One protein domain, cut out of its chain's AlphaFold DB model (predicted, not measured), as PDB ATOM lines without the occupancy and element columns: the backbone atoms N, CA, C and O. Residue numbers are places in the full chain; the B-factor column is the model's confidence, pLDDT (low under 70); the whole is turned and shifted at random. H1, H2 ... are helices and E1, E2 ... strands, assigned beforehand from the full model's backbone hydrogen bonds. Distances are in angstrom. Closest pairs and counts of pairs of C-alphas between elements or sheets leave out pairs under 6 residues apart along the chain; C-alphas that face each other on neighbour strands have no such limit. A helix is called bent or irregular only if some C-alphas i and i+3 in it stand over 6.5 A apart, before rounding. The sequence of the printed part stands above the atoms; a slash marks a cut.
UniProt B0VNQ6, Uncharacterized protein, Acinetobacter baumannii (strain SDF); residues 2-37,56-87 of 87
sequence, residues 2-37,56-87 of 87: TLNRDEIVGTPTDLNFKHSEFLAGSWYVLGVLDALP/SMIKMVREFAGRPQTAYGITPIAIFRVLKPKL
ATOM      1  N   THR A   2       1.128   3.663   8.234       42.47
ATOM      2  CA  THR A   2      -0.079   4.413   8.624       42.47
ATOM      3  C   THR A   2      -0.947   4.654   7.396       42.47
ATOM      4  O   THR A   2      -1.160   5.783   6.976       42.47
ATOM      5  N   LEU A   3      -1.412   3.568   6.777       48.12
ATOM      6  CA  LEU A   3      -2.607   3.679   5.946       48.12
ATOM      7  C   LEU A   3      -3.796   3.777   6.897       48.12
ATOM      8  O   LEU A   3      -3.942   2.935   7.789       48.12
ATOM      9  N   ASN A   4      -4.584   4.835   6.740       49.53
ATOM     10  CA  ASN A   4      -5.823   5.002   7.476       49.53
ATOM     11  C   ASN A   4      -6.787   3.873   7.067       49.53
ATOM     12  O   ASN A   4      -6.780   3.420   5.925       49.53
ATOM     13  N   ARG A   5      -7.592   3.374   8.005       55.31
ATOM     14  CA  ARG A   5      -8.557   2.306   7.717       55.31
ATOM     15  C   ARG A   5      -9.699   2.794   6.821       55.31
ATOM     16  O   ARG A   5     -10.285   1.986   6.107       55.31
ATOM     17  N   ASP A   6      -9.950   4.098   6.845       52.88
ATOM     18  CA  ASP A   6     -11.080   4.729   6.168       52.88
ATOM     19  C   ASP A   6     -10.702   5.331   4.801       52.88
ATOM     20  O   ASP A   6     -11.579   5.673   4.013       52.88
ATOM     21  N   GLU A   7      -9.404   5.420   4.480       49.22
ATOM     22  CA  GLU A   7      -8.903   6.008   3.234       49.22
ATOM     23  C   GLU A   7      -7.687   5.229   2.699       49.22
ATOM     24  O   GLU A   7      -6.716   4.982   3.410       49.22
ATOM     25  N   ILE A   8      -7.709   4.876   1.408       51.97
ATOM     26  CA  ILE A   8      -6.564   4.251   0.706       51.97
ATOM     27  C   ILE A   8      -5.411   5.252   0.499       51.97
ATOM     28  O   ILE A   8      -4.282   4.869   0.186       51.97
ATOM     29  N   VAL A   9      -5.676   6.545   0.679       49.34
ATOM     30  CA  VAL A   9      -4.679   7.604   0.541       49.34
ATOM     31  C   VAL A   9      -3.978   7.783   1.886       49.34
ATOM     32  O   VAL A   9      -4.618   7.906   2.927       49.34
ATOM     33  N   GLY A  10      -2.644   7.763   1.883       53.91
ATOM     34  CA  GLY A  10      -1.874   8.112   3.077       53.91
ATOM     35  C   GLY A  10      -2.175   9.549   3.507       53.91
ATOM     36  O   GLY A  10      -2.469  10.400   2.668       53.91
ATOM     37  N   THR A  11      -2.082   9.829   4.807       55.91
ATOM     38  CA  THR A  11      -2.266  11.183   5.345       55.91
ATOM     39  C   THR A  11      -1.408  12.182   4.550       55.91
ATOM     40  O   THR A  11      -0.236  11.887   4.306       55.91
ATOM     41  N   PRO A  12      -1.904  13.377   4.178       54.00
ATOM     42  CA  PRO A  12      -1.121  14.369   3.425       54.00
ATOM     43  C   PRO A  12       0.214  14.738   4.091       54.00
ATOM     44  O   PRO A  12       1.180  15.097   3.426       54.00
ATOM     45  N   THR A  13       0.290  14.603   5.416       55.94
ATOM     46  CA  THR A  13       1.503  14.804   6.219       55.94
ATOM     47  C   THR A  13       2.493  13.634   6.163       55.94
ATOM     48  O   THR A  13       3.672  13.836   6.435       55.94
ATOM     49  N   ASP A  14       2.049  12.429   5.797       52.50
ATOM     50  CA  ASP A  14       2.890  11.239   5.583       52.50
ATOM     51  C   ASP A  14       3.449  11.162   4.148       52.50
ATOM     52  O   ASP A  14       4.360  10.373   3.883       52.50
ATOM     53  N   LEU A  15       2.947  12.000   3.232       52.56
ATOM     54  CA  LEU A  15       3.377  12.064   1.830       52.56
ATOM     55  C   LEU A  15       4.786  12.665   1.654       52.56
ATOM     56  O   LEU A  15       5.373  12.564   0.580       52.56
ATOM     57  N   ASN A  16       5.358  13.261   2.705       45.53
ATOM     58  CA  ASN A  16       6.667  13.903   2.652       45.53
ATOM     59  C   ASN A  16       7.777  12.997   3.231       45.53
ATOM     60  O   ASN A  16       7.969  12.885   4.441       45.53
ATOM     61  N   PHE A  17       8.557  12.405   2.317       46.97
ATOM     62  CA  PHE A  17       9.962  11.986   2.487       46.97
ATOM     63  C   PHE A  17      10.319  10.678   3.218       46.97
ATOM     64  O   PHE A  17      11.498  10.465   3.501       46.97
ATOM     65  N   LYS A  18       9.396   9.741   3.468       53.72
ATOM     66  CA  LYS A  18       9.807   8.380   3.904       53.72
ATOM     67  C   LYS A  18      10.118   7.430   2.741       53.72
ATOM     68  O   LYS A  18      10.936   6.525   2.909       53.72
ATOM     69  N   HIS A  19       9.524   7.646   1.566       50.25
ATOM     70  CA  HIS A  19       9.751   6.881   0.333       50.25
ATOM     71  C   HIS A  19       9.736   7.838  -0.880       50.25
ATOM     72  O   HIS A  19       9.097   8.883  -0.804       50.25
ATOM     73  N   SER A  20      10.485   7.531  -1.953       49.19
ATOM     74  CA  SER A  20      10.537   8.359  -3.175       49.19
ATOM     75  C   SER A  20       9.209   8.318  -3.951       49.19
ATOM     76  O   SER A  20       8.294   7.596  -3.562       49.19
ATOM     77  N   GLU A  21       9.118   9.055  -5.068       54.84
ATOM     78  CA  GLU A  21       7.961   9.076  -5.990       54.84
ATOM     79  C   GLU A  21       7.471   7.670  -6.399       54.84
ATOM     80  O   GLU A  21       6.303   7.483  -6.730       54.84
ATOM     81  N   PHE A  22       8.340   6.656  -6.298       55.84
ATOM     82  CA  PHE A  22       8.029   5.269  -6.615       55.84
ATOM     83  C   PHE A  22       8.301   4.338  -5.430       55.84
ATOM     84  O   PHE A  22       9.432   4.162  -4.972       55.84
ATOM     85  N   LEU A  23       7.254   3.649  -4.977       66.62
ATOM     86  CA  LEU A  23       7.358   2.575  -3.993       66.62
ATOM     87  C   LEU A  23       7.659   1.246  -4.705       66.62
ATOM     88  O   LEU A  23       6.756   0.531  -5.147       66.62
ATOM     89  N   ALA A  24       8.952   0.930  -4.822       67.94
ATOM     90  CA  ALA A  24       9.443  -0.271  -5.495       67.94
ATOM     91  C   ALA A  24       8.919  -1.575  -4.857       67.94
ATOM     92  O   ALA A  24       8.824  -1.698  -3.631       67.94
ATOM     93  N   GLY A  25       8.623  -2.569  -5.700       76.38
ATOM     94  CA  GLY A  25       8.190  -3.908  -5.296       76.38
ATOM     95  C   GLY A  25       7.066  -4.468  -6.168       76.38
ATOM     96  O   GLY A  25       6.523  -3.778  -7.028       76.38
ATOM     97  N   SER A  26       6.715  -5.734  -5.933       83.50
ATOM     98  CA  SER A  26       5.549  -6.366  -6.555       83.50
ATOM     99  C   SER A  26       4.289  -6.017  -5.767       83.50
ATOM    100  O   SER A  26       4.171  -6.355  -4.584       83.50
ATOM    101  N   TRP A  27       3.358  -5.349  -6.438       84.56
ATOM    102  CA  TRP A  27       2.047  -5.006  -5.907       84.56
ATOM    103  C   TRP A  27       0.998  -5.978  -6.430       84.56
ATOM    104  O   TRP A  27       1.031  -6.381  -7.592       84.56
ATOM    105  N   TYR A  28       0.067  -6.337  -5.558       88.62
ATOM    106  CA  TYR A  28      -1.049  -7.213  -5.866       88.62
ATOM    107  C   TYR A  28      -2.344  -6.442  -5.648       88.62
ATOM    108  O   TYR A  28      -2.495  -5.735  -4.648       88.62
ATOM    109  N   VAL A  29      -3.270  -6.592  -6.591       89.56
ATOM    110  CA  VAL A  29      -4.618  -6.030  -6.510       89.56
ATOM    111  C   VAL A  29      -5.603  -7.189  -6.508       89.56
ATOM    112  O   VAL A  29      -5.618  -7.998  -7.432       89.56
ATOM    113  N   LEU A  30      -6.416  -7.265  -5.460       91.38
ATOM    114  CA  LEU A  30      -7.588  -8.125  -5.399       91.38
ATOM    115  C   LEU A  30      -8.809  -7.257  -5.695       91.38
ATOM    116  O   LEU A  30      -9.002  -6.233  -5.040       91.38
ATOM    117  N   GLY A  31      -9.636  -7.660  -6.651       90.75
ATOM    118  CA  GLY A  31     -10.837  -6.921  -7.022       90.75
ATOM    119  C   GLY A  31     -11.909  -7.818  -7.620       90.75
ATOM    120  O   GLY A  31     -11.629  -8.946  -8.027       90.75
ATOM    121  N   VAL A  32     -13.133  -7.299  -7.661       92.19
ATOM    122  CA  VAL A  32     -14.264  -7.911  -8.362       92.19
ATOM    123  C   VAL A  32     -14.302  -7.355  -9.775       92.19
ATOM    124  O   VAL A  32     -14.369  -6.142  -9.960       92.19
ATOM    125  N   LEU A  33     -14.245  -8.239 -10.763       89.75
ATOM    126  CA  LEU A  33     -14.448  -7.878 -12.158       89.75
ATOM    127  C   LEU A  33     -15.952  -7.767 -12.427       89.75
ATOM    128  O   LEU A  33     -16.671  -8.754 -12.277       89.75
ATOM    129  N   ASP A  34     -16.409  -6.589 -12.841       84.81
ATOM    130  CA  ASP A  34     -17.798  -6.361 -13.248       84.81
ATOM    131  C   ASP A  34     -17.949  -6.677 -14.745       84.81
ATOM    132  O   ASP A  34     -17.978  -5.789 -15.603       84.81
ATOM    133  N   ALA A  35     -17.878  -7.973 -15.066       84.00
ATOM    134  CA  ALA A  35     -18.043  -8.507 -16.415       84.00
ATOM    135  C   ALA A  35     -18.432  -9.992 -16.380       84.00
ATOM    136  O   ALA A  35     -17.952 -10.750 -15.534       84.00
ATOM    137  N   LEU A  36     -19.239 -10.427 -17.351       82.44
ATOM    138  CA  LEU A  36     -19.536 -11.839 -17.588       82.44
ATOM    139  C   LEU A  36     -18.725 -12.366 -18.787       82.44
ATOM    140  O   LEU A  36     -18.552 -11.653 -19.781       82.44
ATOM    141  N   PRO A  37     -18.210 -13.608 -18.727       78.62
ATOM    142  CA  PRO A  37     -17.516 -14.205 -19.861       78.62
ATOM    143  C   PRO A  37     -18.500 -14.445 -21.009       78.62
ATOM    144  O   PRO A  37     -19.568 -15.014 -20.800       78.62
ATOM    145  N   SER A  56     -22.089   6.766 -29.694       88.56
ATOM    146  CA  SER A  56     -20.841   7.163 -30.357       88.56
ATOM    147  C   SER A  56     -20.082   8.228 -29.562       88.56
ATOM    148  O   SER A  56     -18.868   8.111 -29.381       88.56
ATOM    149  N   MET A  57     -20.793   9.210 -29.000       91.31
ATOM    150  CA  MET A  57     -20.201  10.217 -28.116       91.31
ATOM    151  C   MET A  57     -19.579   9.575 -26.870       91.31
ATOM    152  O   MET A  57     -18.434   9.869 -26.529       91.31
ATOM    153  N   ILE A  58     -20.291   8.652 -26.213       87.69
ATOM    154  CA  ILE A  58     -19.778   7.940 -25.030       87.69
ATOM    155  C   ILE A  58     -18.511   7.150 -25.377       87.69
ATOM    156  O   ILE A  58     -17.549   7.171 -24.607       87.69
ATOM    157  N   LYS A  59     -18.480   6.471 -26.530       87.00
ATOM    158  CA  LYS A  59     -17.289   5.735 -26.981       87.00
ATOM    159  C   LYS A  59     -16.083   6.662 -27.145       87.00
ATOM    160  O   LYS A  59     -15.017   6.337 -26.627       87.00
ATOM    161  N   MET A  60     -16.276   7.825 -27.767       89.94
ATOM    162  CA  MET A  60     -15.226   8.828 -27.957       89.94
ATOM    163  C   MET A  60     -14.707   9.384 -26.623       89.94
ATOM    164  O   MET A  60     -13.499   9.463 -26.413       89.94
ATOM    165  N   VAL A  61     -15.607   9.716 -25.691       91.31
ATOM    166  CA  VAL A  61     -15.229  10.211 -24.355       91.31
ATOM    167  C   VAL A  61     -14.411   9.165 -23.595       91.31
ATOM    168  O   VAL A  61     -13.415   9.510 -22.959       91.31
ATOM    169  N   ARG A  62     -14.790   7.884 -23.681       86.38
ATOM    170  CA  ARG A  62     -14.033   6.788 -23.057       86.38
ATOM    171  C   ARG A  62     -12.612   6.687 -23.611       86.38
ATOM    172  O   ARG A  62     -11.678   6.575 -22.824       86.38
ATOM    173  N   GLU A  63     -12.448   6.765 -24.927       87.94
ATOM    174  CA  GLU A  63     -11.128   6.720 -25.569       87.94
ATOM    175  C   GLU A  63     -10.258   7.912 -25.176       87.94
ATOM    176  O   GLU A  63      -9.102   7.721 -24.802       87.94
ATOM    177  N   PHE A  64     -10.826   9.121 -25.167       91.31
ATOM    178  CA  PHE A  64     -10.113  10.323 -24.735       91.31
ATOM    179  C   PHE A  64      -9.687  10.254 -23.261       91.31
ATOM    180  O   PHE A  64      -8.589  10.677 -22.910       91.31
ATOM    181  N   ALA A  65     -10.516   9.656 -22.402       90.00
ATOM    182  CA  ALA A  65     -10.185   9.391 -21.003       90.00
ATOM    183  C   ALA A  65      -9.177   8.234 -20.810       90.00
ATOM    184  O   ALA A  65      -8.908   7.841 -19.675       90.00
ATOM    185  N   GLY A  66      -8.639   7.655 -21.891       87.81
ATOM    186  CA  GLY A  66      -7.668   6.562 -21.840       87.81
ATOM    187  C   GLY A  66      -8.276   5.203 -21.491       87.81
ATOM    188  O   GLY A  66      -7.555   4.301 -21.067       87.81
ATOM    189  N   ARG A  67      -9.596   5.035 -21.651       84.62
ATOM    190  CA  ARG A  67     -10.317   3.790 -21.365       84.62
ATOM    191  C   ARG A  67     -10.743   3.098 -22.666       84.62
ATOM    192  O   ARG A  67     -11.767   3.470 -23.242       84.62
ATOM    193  N   PRO A  68     -10.029   2.042 -23.101       84.62
ATOM    194  CA  PRO A  68     -10.411   1.256 -24.270       84.62
ATOM    195  C   PRO A  68     -11.836   0.696 -24.175       84.62
ATOM    196  O   PRO A  68     -12.367   0.461 -23.082       84.62
ATOM    197  N   GLN A  69     -12.452   0.399 -25.323       76.06
ATOM    198  CA  GLN A  69     -13.786  -0.218 -25.350       76.06
ATOM    199  C   GLN A  69     -13.803  -1.594 -24.667       76.06
ATOM    200  O   GLN A  69     -14.790  -1.944 -24.027       76.06
ATOM    201  N   THR A  70     -12.680  -2.313 -24.726       79.75
ATOM    202  CA  THR A  70     -12.449  -3.615 -24.082       79.75
ATOM    203  C   THR A  70     -12.109  -3.524 -22.590       79.75
ATOM    204  O   THR A  70     -11.901  -4.551 -21.949       79.75
ATOM    205  N   ALA A  71     -12.031  -2.318 -22.015       81.69
ATOM    206  CA  ALA A  71     -11.711  -2.134 -20.604       81.69
ATOM    207  C   ALA A  71     -12.960  -2.264 -19.718       81.69
ATOM    208  O   ALA A  71     -13.817  -1.369 -19.666       81.69
ATOM    209  N   TYR A  72     -13.018  -3.366 -18.977       84.44
ATOM    210  CA  TYR A  72     -14.057  -3.651 -17.991       84.44
ATOM    211  C   TYR A  72     -13.833  -2.899 -16.679       84.44
ATOM    212  O   TYR A  72     -12.717  -2.487 -16.357       84.44
ATOM    213  N   GLY A  73     -14.921  -2.678 -15.944       83.31
ATOM    214  CA  GLY A  73     -14.843  -2.134 -14.593       83.31
ATOM    215  C   GLY A  73     -14.279  -3.179 -13.636       83.31
ATOM    216  O   GLY A  73     -14.639  -4.351 -13.710       83.31
ATOM    217  N   ILE A  74     -13.402  -2.750 -12.733       86.25
ATOM    218  CA  ILE A  74     -12.975  -3.560 -11.595       86.25
ATOM    219  C   ILE A  74     -13.238  -2.772 -10.315       86.25
ATOM    220  O   ILE A  74     -12.851  -1.606 -10.209       86.25
ATOM    221  N   THR A  75     -13.895  -3.400  -9.344       88.50
ATOM    222  CA  THR A  75     -14.059  -2.847  -7.998       88.50
ATOM    223  C   THR A  75     -12.929  -3.386  -7.124       88.50
ATOM    224  O   THR A  75     -12.919  -4.583  -6.822       88.50
ATOM    225  N   PRO A  76     -11.945  -2.561  -6.732       87.56
ATOM    226  CA  PRO A  76     -10.839  -3.024  -5.905       87.56
ATOM    227  C   PRO A  76     -11.331  -3.366  -4.491       87.56
ATOM    228  O   PRO A  76     -12.053  -2.591  -3.873       87.56
ATOM    229  N   ILE A  77     -10.915  -4.523  -3.976       91.56
ATOM    230  CA  ILE A  77     -11.142  -4.960  -2.590       91.56
ATOM    231  C   ILE A  77      -9.899  -4.666  -1.747       91.56
ATOM    232  O   ILE A  77     -10.007  -4.174  -0.627       91.56
ATOM    233  N   ALA A  78      -8.712  -4.986  -2.268       86.06
ATOM    234  CA  ALA A  78      -7.458  -4.797  -1.548       86.06
ATOM    235  C   ALA A  78      -6.290  -4.526  -2.498       86.06
ATOM    236  O   ALA A  78      -6.178  -5.141  -3.560       86.06
ATOM    237  N   ILE A  79      -5.385  -3.649  -2.066       86.81
ATOM    238  CA  ILE A  79      -4.095  -3.389  -2.708       86.81
ATOM    239  C   ILE A  79      -3.022  -3.641  -1.657       86.81
ATOM    240  O   ILE A  79      -3.035  -3.026  -0.590       86.81
ATOM    241  N   PHE A  80      -2.109  -4.567  -1.925       85.19
ATOM    242  CA  PHE A  80      -1.111  -4.970  -0.939       85.19
ATOM    243  C   PHE A  80       0.213  -5.368  -1.586       85.19
ATOM    244  O   PHE A  80       0.303  -5.649  -2.781       85.19
ATOM    245  N   ARG A  81       1.260  -5.406  -0.760       82.62
ATOM    246  CA  ARG A  81       2.589  -5.902  -1.124       82.62
ATOM    247  C   ARG A  81       3.023  -6.977  -0.140       82.62
ATOM    248  O   ARG A  81       2.781  -6.855   1.061       82.62
ATOM    249  N   VAL A  82       3.696  -8.005  -0.638       82.88
ATOM    250  CA  VAL A  82       4.258  -9.060   0.210       82.88
ATOM    251  C   VAL A  82       5.631  -8.613   0.699       82.88
ATOM    252  O   VAL A  82       6.543  -8.394  -0.095       82.88
ATOM    253  N   LEU A  83       5.785  -8.480   2.015       82.19
ATOM    254  CA  LEU A  83       7.072  -8.195   2.642       82.19
ATOM    255  C   LEU A  83       7.702  -9.513   3.092       82.19
ATOM    256  O   LEU A  83       7.128 -10.217   3.919       82.19
ATOM    257  N   LYS A  84       8.877  -9.853   2.554       78.81
ATOM    258  CA  LYS A  84       9.674 -10.966   3.084       78.81
ATOM    259  C   LYS A  84      10.487 -10.457   4.280       78.81
ATOM    260  O   LYS A  84      11.126  -9.409   4.143       78.81
ATOM    261  N   PRO A  85      10.477 -11.148   5.432       76.25
ATOM    262  CA  PRO A  85      11.362 -10.796   6.533       76.25
ATOM    263  C   PRO A  85      12.816 -10.902   6.063       76.25
ATOM    264  O   PRO A  85      13.175 -11.832   5.338       76.25
ATOM    265  N   LYS A  86      13.646  -9.924   6.440       71.25
ATOM    266  CA  LYS A  86      15.097 -10.063   6.305       71.25
ATOM    267  C   LYS A  86      15.554 -11.038   7.391       71.25
ATOM    268  O   LYS A  86      15.215 -10.817   8.552       71.25
ATOM    269  N   LEU A  87      16.222 -12.117   6.979       54.66
ATOM    270  CA  LEU A  87      16.976 -12.994   7.878       54.66
ATOM    271  C   LEU A  87      18.126 -12.213   8.521       54.66
ATOM    272  O   LEU A  87      18.683 -11.334   7.820       54.66
TER     273      LEU A  87
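What this domain is: This is residues 2 to 37 and 56 to 87 of the 87 residues of an uncharacterized protein of Acinetobacter baumannii (strain SDF) (UniProt B0VNQ6). With little regular structure, the printed part is a long, bent ribbon of two strands, E1 and E2, with the short helix H1 off one end and a loose loop stretch, residues 2 to 26, towards the other. There are 68 printed residues, with E1, H1 and E2 in chain order; the class is mixed, and the named elements hold 26 residues. The whole is extended, with a radius of gyration of the C-alphas of 17.2 A and spans of 54 by 29 by 24 A.

Where its parts are: E1, residues 27 to 34, begins at C-alpha (2.047, -5.006, -5.907) and is 21.2 A long. E2, residues 73 to 81, is 22.3 A long, ends at C-alpha (2.589, -5.902, -1.124) and bends by 66 degrees at residue 77. H1 is residues 56 to 64, 12.5 A long.

How they stand to each other: E1 and E2 are antiparallel, at 159 degrees; N 30 and O 78 are 2.9 A apart, within hydrogen-bond range. In H1 every O i to N i+4 pair is within range. A short link of 8 residues joins H1 to E2.

The domain as a whole: Residues 15 to 23 stand free. Residues 38 to 55 are not printed; C-alphas 37 and 56 are 24.0 A apart across this cut. pLDDT is under 70 at residues 2 to 24 and 87.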